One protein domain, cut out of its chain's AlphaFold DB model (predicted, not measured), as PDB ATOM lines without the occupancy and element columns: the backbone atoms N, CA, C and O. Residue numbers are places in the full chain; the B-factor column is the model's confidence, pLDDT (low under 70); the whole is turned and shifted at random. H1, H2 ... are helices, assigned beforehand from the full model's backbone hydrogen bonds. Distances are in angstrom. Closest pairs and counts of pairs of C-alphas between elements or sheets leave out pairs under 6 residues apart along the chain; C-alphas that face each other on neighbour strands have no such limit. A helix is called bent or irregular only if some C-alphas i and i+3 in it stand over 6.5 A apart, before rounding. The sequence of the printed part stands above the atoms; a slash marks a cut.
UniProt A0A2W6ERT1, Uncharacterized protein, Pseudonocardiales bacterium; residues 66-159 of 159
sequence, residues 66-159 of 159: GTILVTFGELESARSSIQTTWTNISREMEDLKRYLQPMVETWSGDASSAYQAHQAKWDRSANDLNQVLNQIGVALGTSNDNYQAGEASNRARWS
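What this domain is: This is residues 66 to 159 of the 159 residues of an uncharacterized protein of Pseudonocardiales bacterium (UniProt A0A2W6ERT1). This is a long helical hairpin: helix H1 runs the length of one side, the chain turns back through a tight link, and the longer helix H2 runs back beside it and sticks out past the beginning of H1 with residues 148 to 158. The turn at the other end, residues 105 to 111, also stands free, and the two helices meet through few contacts. The printed part has 94 residues with two named helices, H1 then H2, and no named strand; the class is all helix. The whole is extended, a rod with a radius of gyration of the C-alphas of 22.1 A and spans of 78 by 18 by 13 A.

Where its parts are: H1 is residues 66 to 104, 54.8 A from first to last C-alpha, and begins at C-alpha 66 at (4.799, 64.380, 6.139). It has a kink of 33 degrees near residue 98 and is irregular, with C-alphas 99 and 102 lying 7.1 A apart. H2 is residues 110 to 158, 71.9 A long, from C-alpha 110 at (-39.889, 32.701, 15.836) to C-alpha 158 at (17.697, 67.188, -9.904).

How they stand to each other: H1 and H2 form a helical hairpin, two helices that follow each other and run opposite ways, at a shallow tilt of 13 degrees. They touch, with 4 pairs of C-alphas within 8 A; the closest C-alphas are those of Arg 79 and Leu 133, 6.7 A apart. Their centres are 14.9 A apart. In H2 every O i to N i+4 pair is within hydrogen-bond range; in H1 33 of 35 are.

The domain as a whole: The two C-alphas farthest apart are those of Thr 106 and Ser 159, at 78.4 A. The printed part has no cut, and the link from H1 to H2 is tight, with 5 residues. The mean pLDDT of the printed part is 79.2; residues 103 to 111 and residue 159, the chain's last, are under 70.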
ATOM      1  N   GLY A  66       5.286  64.598   4.776       73.69
ATOM      2  CA  GLY A  66       4.799  64.380   6.139       73.69
ATOM      3  C   GLY A  66       3.272  64.316   6.287       73.69
ATOM      4  O   GLY A  66       2.787  63.583   7.141       73.69
ATOM      5  N   THR A  67       2.493  65.024   5.466       77.62
ATOM      6  CA  THR A  67       1.023  64.956   5.491       77.62
ATOM      7  C   THR A  67       0.529  63.583   5.040       77.62
ATOM      8  O   THR A  67      -0.347  63.022   5.692       77.62
ATOM      9  N   ILE A  68       1.120  63.001   3.990       77.00
ATOM     10  CA  ILE A  68       0.745  61.658   3.516       77.00
ATOM     11  C   ILE A  68       1.110  60.598   4.563       77.00
ATOM     12  O   ILE A  68       0.280  59.753   4.906       77.00
ATOM     13  N   LEU A  69       2.309  60.682   5.148       79.31
ATOM     14  CA  LEU A  69       2.743  59.757   6.202       79.31
ATOM     15  C   LEU A  69       1.854  59.823   7.454       79.31
ATOM     16  O   LEU A  69       1.497  58.783   8.008       79.31
ATOM     17  N   VAL A  70       1.450  61.025   7.878       83.06
ATOM     18  CA  VAL A  70       0.512  61.200   9.001       83.06
ATOM     19  C   VAL A  70      -0.839  60.569   8.674       83.06
ATOM     20  O   VAL A  70      -1.333  59.773   9.470       83.06
ATOM     21  N   THR A  71      -1.394  60.824   7.484       83.50
ATOM     22  CA  THR A  71      -2.678  60.221   7.086       83.50
ATOM     23  C   THR A  71      -2.631  58.691   7.033       83.50
ATOM     24  O   THR A  71      -3.620  58.032   7.353       83.50
ATOM     25  N   PHE A  72      -1.479  58.097   6.696       79.50
ATOM     26  CA  PHE A  72      -1.293  56.646   6.757       79.50
ATOM     27  C   PHE A  72      -1.331  56.123   8.199       79.50
ATOM     28  O   PHE A  72      -2.051  55.168   8.497       79.50
ATOM     29  N   GLY A  73      -0.592  56.769   9.107       85.00
ATOM     30  CA  GLY A  73      -0.585  56.410  10.526       85.00
ATOM     31  C   GLY A  73      -1.968  56.524  11.175       85.00
ATOM     32  O   GLY A  73      -2.362  55.657  11.961       85.00
ATOM     33  N   GLU A  74      -2.738  57.551  10.813       85.19
ATOM     34  CA  GLU A  74      -4.122  57.728  11.260       85.19
ATOM     35  C   GLU A  74      -5.036  56.608  10.758       85.19
ATOM     36  O   GLU A  74      -5.840  56.080  11.531       85.19
ATOM     37  N   LEU A  75      -4.894  56.187   9.497       82.31
ATOM     38  CA  LEU A  75      -5.709  55.097   8.974       82.31
ATOM     39  C   LEU A  75      -5.380  53.755   9.635       82.31
ATOM     40  O   LEU A  75      -6.303  53.018   9.989       82.31
ATOM     41  N   GLU A  76      -4.103  53.422   9.822       82.56
ATOM     42  CA  GLU A  76      -3.733  52.172  10.500       82.56
ATOM     43  C   GLU A  76      -4.267  52.155  11.940       82.56
ATOM     44  O   GLU A  76      -4.821  51.158  12.413       82.56
ATOM     45  N   SER A  77      -4.214  53.305  12.613       87.38
ATOM     46  CA  SER A  77      -4.813  53.481  13.936       87.38
ATOM     47  C   SER A  77      -6.333  53.288  13.905       87.38
ATOM     48  O   SER A  77      -6.892  52.618  14.780       87.38
ATOM     49  N   ALA A  78      -7.019  53.813  12.885       84.00
ATOM     50  CA  ALA A  78      -8.454  53.622  12.696       84.00
ATOM     51  C   ALA A  78      -8.807  52.148  12.436       84.00
ATOM     52  O   ALA A  78      -9.744  51.630  13.042       84.00
ATOM     53  N   ARG A  79      -8.026  51.439  11.609       84.25
ATOM     54  CA  ARG A  79      -8.173  49.997  11.351       84.25
ATOM     55  C   ARG A  79      -8.044  49.186  12.641       84.25
ATOM     56  O   ARG A  79      -8.916  48.370  12.935       84.25
ATOM     57  N   SER A  80      -6.997  49.432  13.423       86.50
ATOM     58  CA  SER A  80      -6.779  48.765  14.714       86.50
ATOM     59  C   SER A  80      -7.915  49.040  15.707       86.50
ATOM     60  O   SER A  80      -8.422  48.126  16.366       86.50
ATOM     61  N   SER A  81      -8.380  50.290  15.762       85.94
ATOM     62  CA  SER A  81      -9.501  50.698  16.616       85.94
ATOM     63  C   SER A  81     -10.789  49.973  16.230       85.94
ATOM     64  O   SER A  81     -11.440  49.381  17.085       85.94
ATOM     65  N   ILE A  82     -11.112  49.932  14.935       82.81
ATOM     66  CA  ILE A  82     -12.278  49.214  14.409       82.81
ATOM     67  C   ILE A  82     -12.196  47.718  14.730       82.81
ATOM     68  O   ILE A  82     -13.171  47.147  15.219       82.81
ATOM     69  N   GLN A  83     -11.041  47.083  14.509       83.56
ATOM     70  CA  GLN A  83     -10.839  45.662  14.806       83.56
ATOM     71  C   GLN A  83     -11.024  45.356  16.300       83.56
ATOM     72  O   GLN A  83     -11.582  44.320  16.679       83.56
ATOM     73  N   THR A  84     -10.584  46.274  17.159       87.69
ATOM     74  CA  THR A  84     -10.753  46.175  18.611       87.69
ATOM     75  C   THR A  84     -12.223  46.306  19.004       87.69
ATOM     76  O   THR A  84     -12.751  45.426  19.687       87.69
ATOM     77  N   THR A  85     -12.913  47.350  18.531       81.62
ATOM     78  CA  THR A  85     -14.356  47.535  18.746       81.62
ATOM     79  C   THR A  85     -15.139  46.318  18.268       81.62
ATOM     80  O   THR A  85     -16.023  45.837  18.973       81.62
ATOM     81  N   TRP A  86     -14.771  45.761  17.115       80.12
ATOM     82  CA  TRP A  86     -15.385  44.553  16.581       80.12
ATOM     83  C   TRP A  86     -15.208  43.336  17.498       80.12
ATOM     84  O   TRP A  86     -16.163  42.610  17.782       80.12
ATOM     85  N   THR A  87     -13.988  43.115  17.988       83.69
ATOM     86  CA  THR A  87     -13.692  42.007  18.905       83.69
ATOM     87  C   THR A  87     -14.499  42.138  20.198       83.69
ATOM     88  O   THR A  87     -15.002  41.140  20.710       83.69
ATOM     89  N   ASN A  88     -14.676  43.361  20.700       84.44
ATOM     90  CA  ASN A  88     -15.492  43.624  21.884       84.44
ATOM     91  C   ASN A  88     -16.971  43.313  21.637       84.44
ATOM     92  O   ASN A  88     -17.555  42.564  22.411       84.44
ATOM     93  N   ILE A  89     -17.541  43.782  20.519       79.69
ATOM     94  CA  ILE A  89     -18.925  43.458  20.130       79.69
ATOM     95  C   ILE A  89     -19.116  41.940  20.022       79.69
ATOM     96  O   ILE A  89     -20.116  41.404  20.492       79.69
ATOM     97  N   SER A  90     -18.149  41.230  19.436       80.56
ATOM     98  CA  SER A  90     -18.207  39.768  19.300       80.56
ATOM     99  C   SER A  90     -18.222  39.064  20.662       80.56
ATOM    100  O   SER A  90     -18.994  38.127  20.857       80.56
ATOM    101  N   ARG A  91     -17.412  39.534  21.618       86.25
ATOM    102  CA  ARG A  91     -17.371  39.003  22.991       86.25
ATOM    103  C   ARG A  91     -18.660  39.281  23.755       86.25
ATOM    104  O   ARG A  91     -19.241  38.350  24.297       86.25
ATOM    105  N   GLU A  92     -19.131  40.528  23.742       82.06
ATOM    106  CA  GLU A  92     -20.414  40.903  24.353       82.06
ATOM    107  C   GLU A  92     -21.553  40.061  23.782       82.06
ATOM    108  O   GLU A  92     -22.447  39.628  24.509       82.06
ATOM    109  N   MET A  93     -21.487  39.774  22.480       77.00
ATOM    110  CA  MET A  93     -22.443  38.895  21.847       77.00
ATOM    111  C   MET A  93     -22.350  37.476  22.387       77.00
ATOM    112  O   MET A  93     -23.377  36.950  22.792       77.00
ATOM    113  N   GLU A  94     -21.163  36.856  22.408       82.31
ATOM    114  CA  GLU A  94     -20.951  35.520  22.989       82.31
ATOM    115  C   GLU A  94     -21.468  35.416  24.424       82.31
ATOM    116  O   GLU A  94     -22.130  34.433  24.771       82.31
ATOM    117  N   ASP A  95     -21.220  36.437  25.235       85.06
ATOM    118  CA  ASP A  95     -21.695  36.499  26.613       85.06
ATOM    119  C   ASP A  95     -23.221  36.593  26.671       85.06
ATOM    120  O   ASP A  95     -23.857  35.851  27.426       85.06
ATOM    121  N   LEU A  96     -23.835  37.395  25.796       80.62
ATOM    122  CA  LEU A  96     -25.285  37.416  25.632       80.62
ATOM    123  C   LEU A  96     -25.821  36.048  25.174       80.62
ATOM    124  O   LEU A  96     -26.841  35.606  25.695       80.62
ATOM    125  N   LYS A  97     -25.142  35.329  24.264       76.31
ATOM    126  CA  LYS A  97     -25.556  33.974  23.834       76.31
ATOM    127  C   LYS A  97     -25.560  33.003  25.007       76.31
ATOM    128  O   LYS A  97     -26.501  32.228  25.158       76.31
ATOM    129  N   ARG A  98     -24.507  33.035  25.829       83.19
ATOM    130  CA  ARG A  98     -24.378  32.190  27.026       83.19
ATOM    131  C   ARG A  98     -25.454  32.514  28.052       83.19
ATOM    132  O   ARG A  98     -26.007  31.600  28.651       83.19
ATOM    133  N   TYR A  99     -25.768  33.794  28.224       79.81
ATOM    134  CA  TYR A  99     -26.838  34.228  29.113       79.81
ATOM    135  C   TYR A  99     -28.218  33.791  28.611       79.81
ATOM    136  O   TYR A  99     -29.046  33.316  29.385       79.81
ATOM    137  N   LEU A 100     -28.458  33.917  27.305       74.69
ATOM    138  CA  LEU A 100     -29.734  33.568  26.695       74.69
ATOM    139  C   LEU A 100     -29.933  32.057  26.554       74.69
ATOM    140  O   LEU A 100     -31.079  31.630  26.566       74.69
ATOM    141  N   GLN A 101     -28.875  31.249  26.439       74.50
ATOM    142  CA  GLN A 101     -28.923  29.787  26.255       74.50
ATOM    143  C   GLN A 101     -30.031  29.068  27.058       74.50
ATOM    144  O   GLN A 101     -30.871  28.432  26.420       74.50
ATOM    145  N   PRO A 102     -30.126  29.209  28.395       76.25
ATOM    146  CA  PRO A 102     -31.185  28.566  29.184       76.25
ATOM    147  C   PRO A 102     -32.598  29.123  28.918       76.25
ATOM    148  O   PRO A 102     -33.587  28.426  29.127       76.25
ATOM    149  N   MET A 103     -32.728  30.363  28.434       65.50
ATOM    150  CA  MET A 103     -34.013  30.960  28.040       65.50
ATOM    151  C   MET A 103     -34.411  30.578  26.608       65.50
ATOM    152  O   MET A 103     -35.601  30.440  26.329       65.50
ATOM    153  N   VAL A 104     -33.449  30.339  25.709       65.25
ATOM    154  CA  VAL A 104     -33.724  29.868  24.340       65.25
ATOM    155  C   VAL A 104     -34.374  28.483  24.356       65.25
ATOM    156  O   VAL A 104     -35.232  28.217  23.523       65.25
ATOM    157  N   GLU A 105     -34.063  27.631  25.337       65.31
ATOM    158  CA  GLU A 105     -34.766  26.351  25.532       65.31
ATOM    159  C   GLU A 105     -36.266  26.534  25.821       65.31
ATOM    160  O   GLU A 105     -37.077  25.677  25.472       65.31
ATOM    161  N   THR A 106     -36.653  27.673  26.405       67.62
ATOM    162  CA  THR A 106     -38.059  28.023  26.670       67.62
ATOM    163  C   THR A 106     -38.723  28.795  25.525       67.62
ATOM    164  O   THR A 106     -39.951  28.863  25.457       67.62
ATOM    165  N   TRP A 107     -37.940  29.370  24.605       62.94
ATOM    166  CA  TRP A 107     -38.421  30.152  23.464       62.94
ATOM    167  C   TRP A 107     -38.459  29.293  22.192       62.94
ATOM    168  O   TRP A 107     -37.463  29.142  21.488       62.94
ATOM    169  N   SER A 108     -39.627  28.747  21.851       60.97
ATOM    170  CA  SER A 108     -39.803  27.980  20.608       60.97
ATOM    171  C   SER A 108     -40.082  28.879  19.392       60.97
ATOM    172  O   SER A 108     -40.786  29.882  19.514       60.97
ATOM    173  N   GLY A 109     -39.607  28.478  18.206       66.56
ATOM    174  CA  GLY A 109     -40.053  29.026  16.917       66.56
ATOM    175  C   GLY A 109     -39.421  30.368  16.529       66.56
ATOM    176  O   GLY A 109     -38.222  30.444  16.252       66.56
ATOM    177  N   ASP A 110     -40.236  31.424  16.477       66.31
ATOM    178  CA  ASP A 110     -39.889  32.701  15.836       66.31
ATOM    179  C   ASP A 110     -38.738  33.445  16.529       66.31
ATOM    180  O   ASP A 110     -37.882  34.024  15.856       66.31
ATOM    181  N   ALA A 111     -38.647  33.376  17.859       68.25
ATOM    182  CA  ALA A 111     -37.601  34.052  18.632       68.25
ATOM    183  C   ALA A 111     -36.191  33.493  18.353       68.25
ATOM    184  O   ALA A 111     -35.229  34.256  18.241       68.25
ATOM    185  N   SER A 112     -36.071  32.173  18.170       71.38
ATOM    186  CA  SER A 112     -34.809  31.528  17.780       71.38
ATOM    187  C   SER A 112     -34.383  31.951  16.370       71.38
ATOM    188  O   SER A 112     -33.218  32.284  16.139       71.38
ATOM    189  N   SER A 113     -35.340  32.039  15.438       75.75
ATOM    190  CA  SER A 113     -35.071  32.484  14.065       75.75
ATOM    191  C   SER A 113     -34.620  33.951  13.995       75.75
ATOM    192  O   SER A 113     -33.657  34.269  13.296       75.75
ATOM    193  N   ALA A 114     -35.252  34.836  14.776       77.19
ATOM    194  CA  ALA A 114     -34.901  36.251  14.845       77.19
ATOM    195  C   ALA A 114     -33.482  36.439  15.392       77.19
ATOM    196  O   ALA A 114     -32.681  37.182  14.825       77.19
ATOM    197  N   TYR A 115     -33.142  35.707  16.451       73.69
ATOM    198  CA  TYR A 115     -31.802  35.715  17.020       73.69
ATOM    199  C   TYR A 115     -30.732  35.260  16.007       73.69
ATOM    200  O   TYR A 115     -29.729  35.951  15.822       73.69
ATOM    201  N   GLN A 116     -30.960  34.154  15.291       78.12
ATOM    202  CA  GLN A 116     -30.030  33.677  14.256       78.12
ATOM    203  C   GLN A 116     -29.873  34.690  13.113       78.12
ATOM    204  O   GLN A 116     -28.764  34.903  12.620       78.12
ATOM    205  N   ALA A 117     -30.958  35.361  12.718       84.00
ATOM    206  CA  ALA A 117     -30.914  36.413  11.705       84.00
ATOM    207  C   ALA A 117     -30.082  37.622  12.164       84.00
ATOM    208  O   ALA A 117     -29.292  38.162  11.384       84.00
ATOM    209  N   HIS A 118     -30.218  38.030  13.428       78.75
ATOM    210  CA  HIS A 118     -29.407  39.098  14.008       78.75
ATOM    211  C   HIS A 118     -27.928  38.722  14.068       78.75
ATOM    212  O   HIS A 118     -27.097  39.510  13.614       78.75
ATOM    213  N   GLN A 119     -27.608  37.501  14.509       76.62
ATOM    214  CA  GLN A 119     -26.241  36.988  14.488       76.62
ATOM    215  C   GLN A 119     -25.640  37.065  13.079       76.62
ATOM    216  O   GLN A 119     -24.590  37.675  12.885       76.62
ATOM    217  N   ALA A 120     -26.329  36.504  12.082       84.69
ATOM    218  CA  ALA A 120     -25.842  36.485  10.708       84.69
ATOM    219  C   ALA A 120     -25.649  37.898  10.136       84.69
ATOM    220  O   ALA A 120     -24.707  38.145   9.378       84.69
ATOM    221  N   LYS A 121     -26.521  38.847  10.500       84.19
ATOM    222  CA  LYS A 121     -26.394  40.248  10.084       84.19
ATOM    223  C   LYS A 121     -25.125  40.882  10.644       84.19
ATOM    224  O   LYS A 121     -24.434  41.577   9.906       84.19
ATOM    225  N   TRP A 122     -24.807  40.643  11.912       74.50
ATOM    226  CA  TRP A 122     -23.605  41.193  12.533       74.50
ATOM    227  C   TRP A 122     -22.330  40.575  11.963       74.50
ATOM    228  O   TRP A 122     -21.441  41.321  11.554       74.50
ATOM    229  N   ASP A 123     -22.280  39.247  11.831       79.06
ATOM    230  CA  ASP A 123     -21.145  38.538  11.222       79.06
ATOM    231  C   ASP A 123     -20.886  39.031   9.786       79.06
ATOM    232  O   ASP A 123     -19.744  39.195   9.348       79.06
ATOM    233  N   ARG A 124     -21.957  39.330   9.042       86.81
ATOM    234  CA  ARG A 124     -21.856  39.911   7.702       86.81
ATOM    235  C   ARG A 124     -21.289  41.328   7.725       86.81
ATOM    236  O   ARG A 124     -20.379  41.604   6.947       86.81
ATOM    237  N   SER A 125     -21.797  42.201   8.593       83.25
ATOM    238  CA  SER A 125     -21.304  43.580   8.711       83.25
ATOM    239  C   SER A 125     -19.813  43.634   9.046       83.25
ATOM    240  O   SER A 125     -19.103  44.500   8.548       83.25
ATOM    241  N   ALA A 126     -19.314  42.689   9.844       75.25
ATOM    242  CA  ALA A 126     -17.889  42.589  10.132       75.25
ATOM    243  C   ALA A 126     -17.033  42.210   8.946       75.25
ATOM    244  O   ALA A 126     -15.978  42.800   8.721       75.25
ATOM    245  N   ASN A 127     -17.465  41.190   8.213       83.69
ATOM    246  CA  ASN A 127     -16.742  40.767   7.028       83.69
ATOM    247  C   ASN A 127     -16.697  41.896   5.998       83.69
ATOM    248  O   ASN A 127     -15.639  42.145   5.429       83.69
ATOM    249  N   ASP A 128     -17.804  42.619   5.828       87.88
ATOM    250  CA  ASP A 128     -17.882  43.775   4.934       87.88
ATOM    251  C   ASP A 128     -16.922  44.895   5.367       87.88
ATOM    252  O   ASP A 128     -16.101  45.362   4.580       87.88
ATOM    253  N   LEU A 129     -16.919  45.253   6.654       83.31
ATOM    254  CA  LEU A 129     -16.013  46.272   7.182       83.31
ATOM    255  C   LEU A 129     -14.538  45.878   7.026       83.31
ATOM    256  O   LEU A 129     -13.719  46.693   6.604       83.31
ATOM    257  N   ASN A 130     -14.199  44.617   7.299       83.31
ATOM    258  CA  ASN A 130     -12.854  44.092   7.071       83.31
ATOM    259  C   ASN A 130     -12.461  44.129   5.592       83.31
ATOM    260  O   ASN A 130     -11.312  44.431   5.265       83.31
ATOM    261  N   GLN A 131     -13.387  43.832   4.680       88.75
ATOM    262  CA  GLN A 131     -13.134  43.924   3.246       88.75
ATOM    263  C   GLN A 131     -12.857  45.365   2.824       88.75
ATOM    264  O   GLN A 131     -11.847  45.609   2.163       88.75
ATOM    265  N   VAL A 132     -13.687  46.316   3.257       87.75
ATOM    266  CA  VAL A 132     -13.495  47.743   2.972       87.75
ATOM    267  C   VAL A 132     -12.149  48.226   3.516       87.75
ATOM    268  O   VAL A 132     -11.375  48.833   2.780       87.75
ATOM    269  N   LEU A 133     -11.801  47.897   4.762       83.25
ATOM    270  CA  LEU A 133     -10.517  48.292   5.353       83.25
ATOM    271  C   LEU A 133      -9.314  47.699   4.614       83.25
ATOM    272  O   LEU A 133      -8.311  48.385   4.422       83.25
ATOM    273  N   ASN A 134      -9.398  46.444   4.169       85.38
ATOM    274  CA  ASN A 134      -8.334  45.841   3.368       85.38
ATOM    275  C   ASN A 134      -8.216  46.498   1.988       85.38
ATOM    276  O   ASN A 134      -7.102  46.749   1.536       85.38
ATOM    277  N   GLN A 135      -9.334  46.823   1.334       87.44
ATOM    278  CA  GLN A 135      -9.323  47.540   0.056       87.44
ATOM    279  C   GLN A 135      -8.675  48.919   0.193       87.44
ATOM    280  O   GLN A 135      -7.836  49.281  -0.631       87.44
ATOM    281  N   ILE A 136      -9.012  49.661   1.252       82.88
ATOM    282  CA  ILE A 136      -8.398  50.960   1.537       82.88
ATOM    283  C   ILE A 136      -6.894  50.787   1.796       82.88
ATOM    284  O   ILE A 136      -6.092  51.520   1.221       82.88
ATOM    285  N   GLY A 137      -6.496  49.788   2.591       82.62
ATOM    286  CA  GLY A 137      -5.085  49.489   2.854       82.62
ATOM    287  C   GLY A 137      -4.287  49.190   1.579       82.62
ATOM    288  O   GLY A 137      -3.208  49.745   1.384       82.62
ATOM    289  N   VAL A 138      -4.834  48.379   0.668       85.56
ATOM    290  CA  VAL A 138      -4.202  48.069  -0.629       85.56
ATOM    291  C   VAL A 138      -4.104  49.307  -1.523       85.56
ATOM    292  O   VAL A 138      -3.054  49.555  -2.124       85.56
ATOM    293  N   ALA A 139      -5.178  50.097  -1.609       82.75
ATOM    294  CA  ALA A 139      -5.198  51.320  -2.407       82.75
ATOM    295  C   ALA A 139      -4.141  52.324  -1.920       82.75
ATOM    296  O   ALA A 139      -3.438  52.929  -2.731       82.75
ATOM    297  N   LEU A 140      -3.976  52.454  -0.603       78.75
ATOM    298  CA  LEU A 140      -2.969  53.332  -0.018       78.75
ATOM    299  C   LEU A 140      -1.549  52.800  -0.141       78.75
ATOM    300  O   LEU A 140      -0.665  53.594  -0.439       78.75
ATOM    301  N   GLY A 141      -1.321  51.493   0.015       80.31
ATOM    302  CA  GLY A 141      -0.007  50.894  -0.244       80.31
ATOM    303  C   GLY A 141       0.451  51.165  -1.678       80.31
ATOM    304  O   GLY A 141       1.535  51.693  -1.901       80.31
ATOM    305  N   THR A 142      -0.450  50.948  -2.640       82.25
ATOM    306  CA  THR A 142      -0.207  51.274  -4.055       82.25
ATOM    307  C   THR A 142       0.088  52.765  -4.247       82.25
ATOM    308  O   THR A 142       0.982  53.137  -5.004       82.25
ATOM    309  N   SER A 143      -0.652  53.642  -3.562       76.31
ATOM    310  CA  SER A 143      -0.410  55.085  -3.609       76.31
ATOM    311  C   SER A 143       0.967  55.446  -3.047       76.31
ATOM    312  O   SER A 143       1.682  56.221  -3.673       76.31
ATOM    313  N   ASN A 144       1.363  54.880  -1.905       77.25
ATOM    314  CA  ASN A 144       2.665  55.119  -1.288       77.25
ATOM    315  C   ASN A 144       3.818  54.703  -2.209       77.25
ATOM    316  O   ASN A 144       4.743  55.485  -2.409       77.25
ATOM    317  N   ASP A 145       3.740  53.523  -2.821       81.19
ATOM    318  CA  ASP A 145       4.773  53.045  -3.745       81.19
ATOM    319  C   ASP A 145       4.919  53.987  -4.948       81.19
ATOM    320  O   ASP A 145       6.033  54.336  -5.350       81.19
ATOM    321  N   ASN A 146       3.794  54.481  -5.474       80.06
ATOM    322  CA  ASN A 146       3.781  55.472  -6.548       80.06
ATOM    323  C   ASN A 146       4.388  56.816  -6.112       80.06
ATOM    324  O   ASN A 146       5.144  57.414  -6.880       80.06
ATOM    325  N   TYR A 147       4.091  57.286  -4.895       76.88
ATOM    326  CA  TYR A 147       4.685  58.508  -4.340       76.88
ATOM    327  C   TYR A 147       6.197  58.362  -4.158       76.88
ATOM    328  O   TYR A 147       6.953  59.196  -4.650       76.88
ATOM    329  N   GLN A 148       6.659  57.276  -3.535       80.94
ATOM    330  CA  GLN A 148       8.086  57.016  -3.332       80.94
ATOM    331  C   GLN A 148       8.842  56.901  -4.659       80.94
ATOM    332  O   GLN A 148       9.946  57.436  -4.791       80.94
ATOM    333  N   ALA A 149       8.249  56.248  -5.663       81.25
ATOM    334  CA  ALA A 149       8.815  56.162  -7.005       81.25
ATOM    335  C   ALA A 149       8.868  57.532  -7.704       81.25
ATOM    336  O   ALA A 149       9.868  57.856  -8.350       81.25
ATOM    337  N   GLY A 150       7.821  58.349  -7.550       79.69
ATOM    338  CA  GLY A 150       7.759  59.718  -8.062       79.69
ATOM    339  C   GLY A 150       8.844  60.604  -7.457       79.69
ATOM    340  O   GLY A 150       9.625  61.204  -8.193       79.69
ATOM    341  N   GLU A 151       8.963  60.598  -6.131       77.12
ATOM    342  CA  GLU A 151      10.002  61.318  -5.392       77.12
ATOM    343  C   GLU A 151      11.406  60.847  -5.776       77.12
ATOM    344  O   GLU A 151      12.287  61.660  -6.047       77.12
ATOM    345  N   ALA A 152      11.635  59.535  -5.871       78.94
ATOM    346  CA  ALA A 152      12.922  58.999  -6.305       78.94
ATOM    347  C   ALA A 152      13.279  59.439  -7.735       78.94
ATOM    348  O   ALA A 152      14.418  59.835  -7.986       78.94
ATOM    349  N   SER A 153      12.312  59.419  -8.660       80.44
ATOM    350  CA  SER A 153      12.510  59.882 -10.038       80.44
ATOM    351  C   SER A 153      12.777  61.384 -10.102       80.44
ATOM    352  O   SER A 153      13.642  61.825 -10.856       80.44
ATOM    353  N   ASN A 154      12.067  62.167  -9.296       76.62
ATOM    354  CA  ASN A 154      12.220  63.610  -9.231       76.62
ATOM    355  C   ASN A 154      13.583  64.008  -8.642       76.62
ATOM    356  O   ASN A 154      14.309  64.795  -9.246       76.62
ATOM    357  N   ARG A 155      14.002  63.365  -7.545       78.81
ATOM    358  CA  ARG A 155      15.352  63.524  -6.978       78.81
ATOM    359  C   ARG A 155      16.444  63.158  -7.979       78.81
ATOM    360  O   ARG A 155      17.396  63.912  -8.118       78.81
ATOM    361  N   ALA A 156      16.290  62.054  -8.712       77.44
ATOM    362  CA  ALA A 156      17.257  61.632  -9.729       77.44
ATOM    363  C   ALA A 156      17.348  62.587 -10.935       77.44
ATOM    364  O   ALA A 156      18.336  62.564 -11.661       77.44
ATOM    365  N   ARG A 157      16.322  63.414 -11.178       77.69
ATOM    366  CA  ARG A 157      16.340  64.449 -12.228       77.69
ATOM    367  C   ARG A 157      17.032  65.735 -11.790       77.69
ATOM    368  O   ARG A 157      17.394  66.533 -12.651       77.69
ATOM    369  N   TRP A 158      17.142  65.963 -10.485       72.62
ATOM    370  CA  TRP A 158      17.697  67.188  -9.904       72.62
ATOM    371  C   TRP A 158      19.053  66.983  -9.215       72.62
ATOM    372  O   TRP A 158      19.630  67.957  -8.734       72.62
ATOM    373  N   SER A 159      19.564  65.748  -9.180       53.25
ATOM    374  CA  SER A 159      20.970  65.426  -8.899       53.25
ATOM    375  C   SER A 159      21.825  65.542 -10.154       53.25
ATOM    376  O   SER A 159      22.952  66.067 -10.051       53.25
TER     377      SER A 159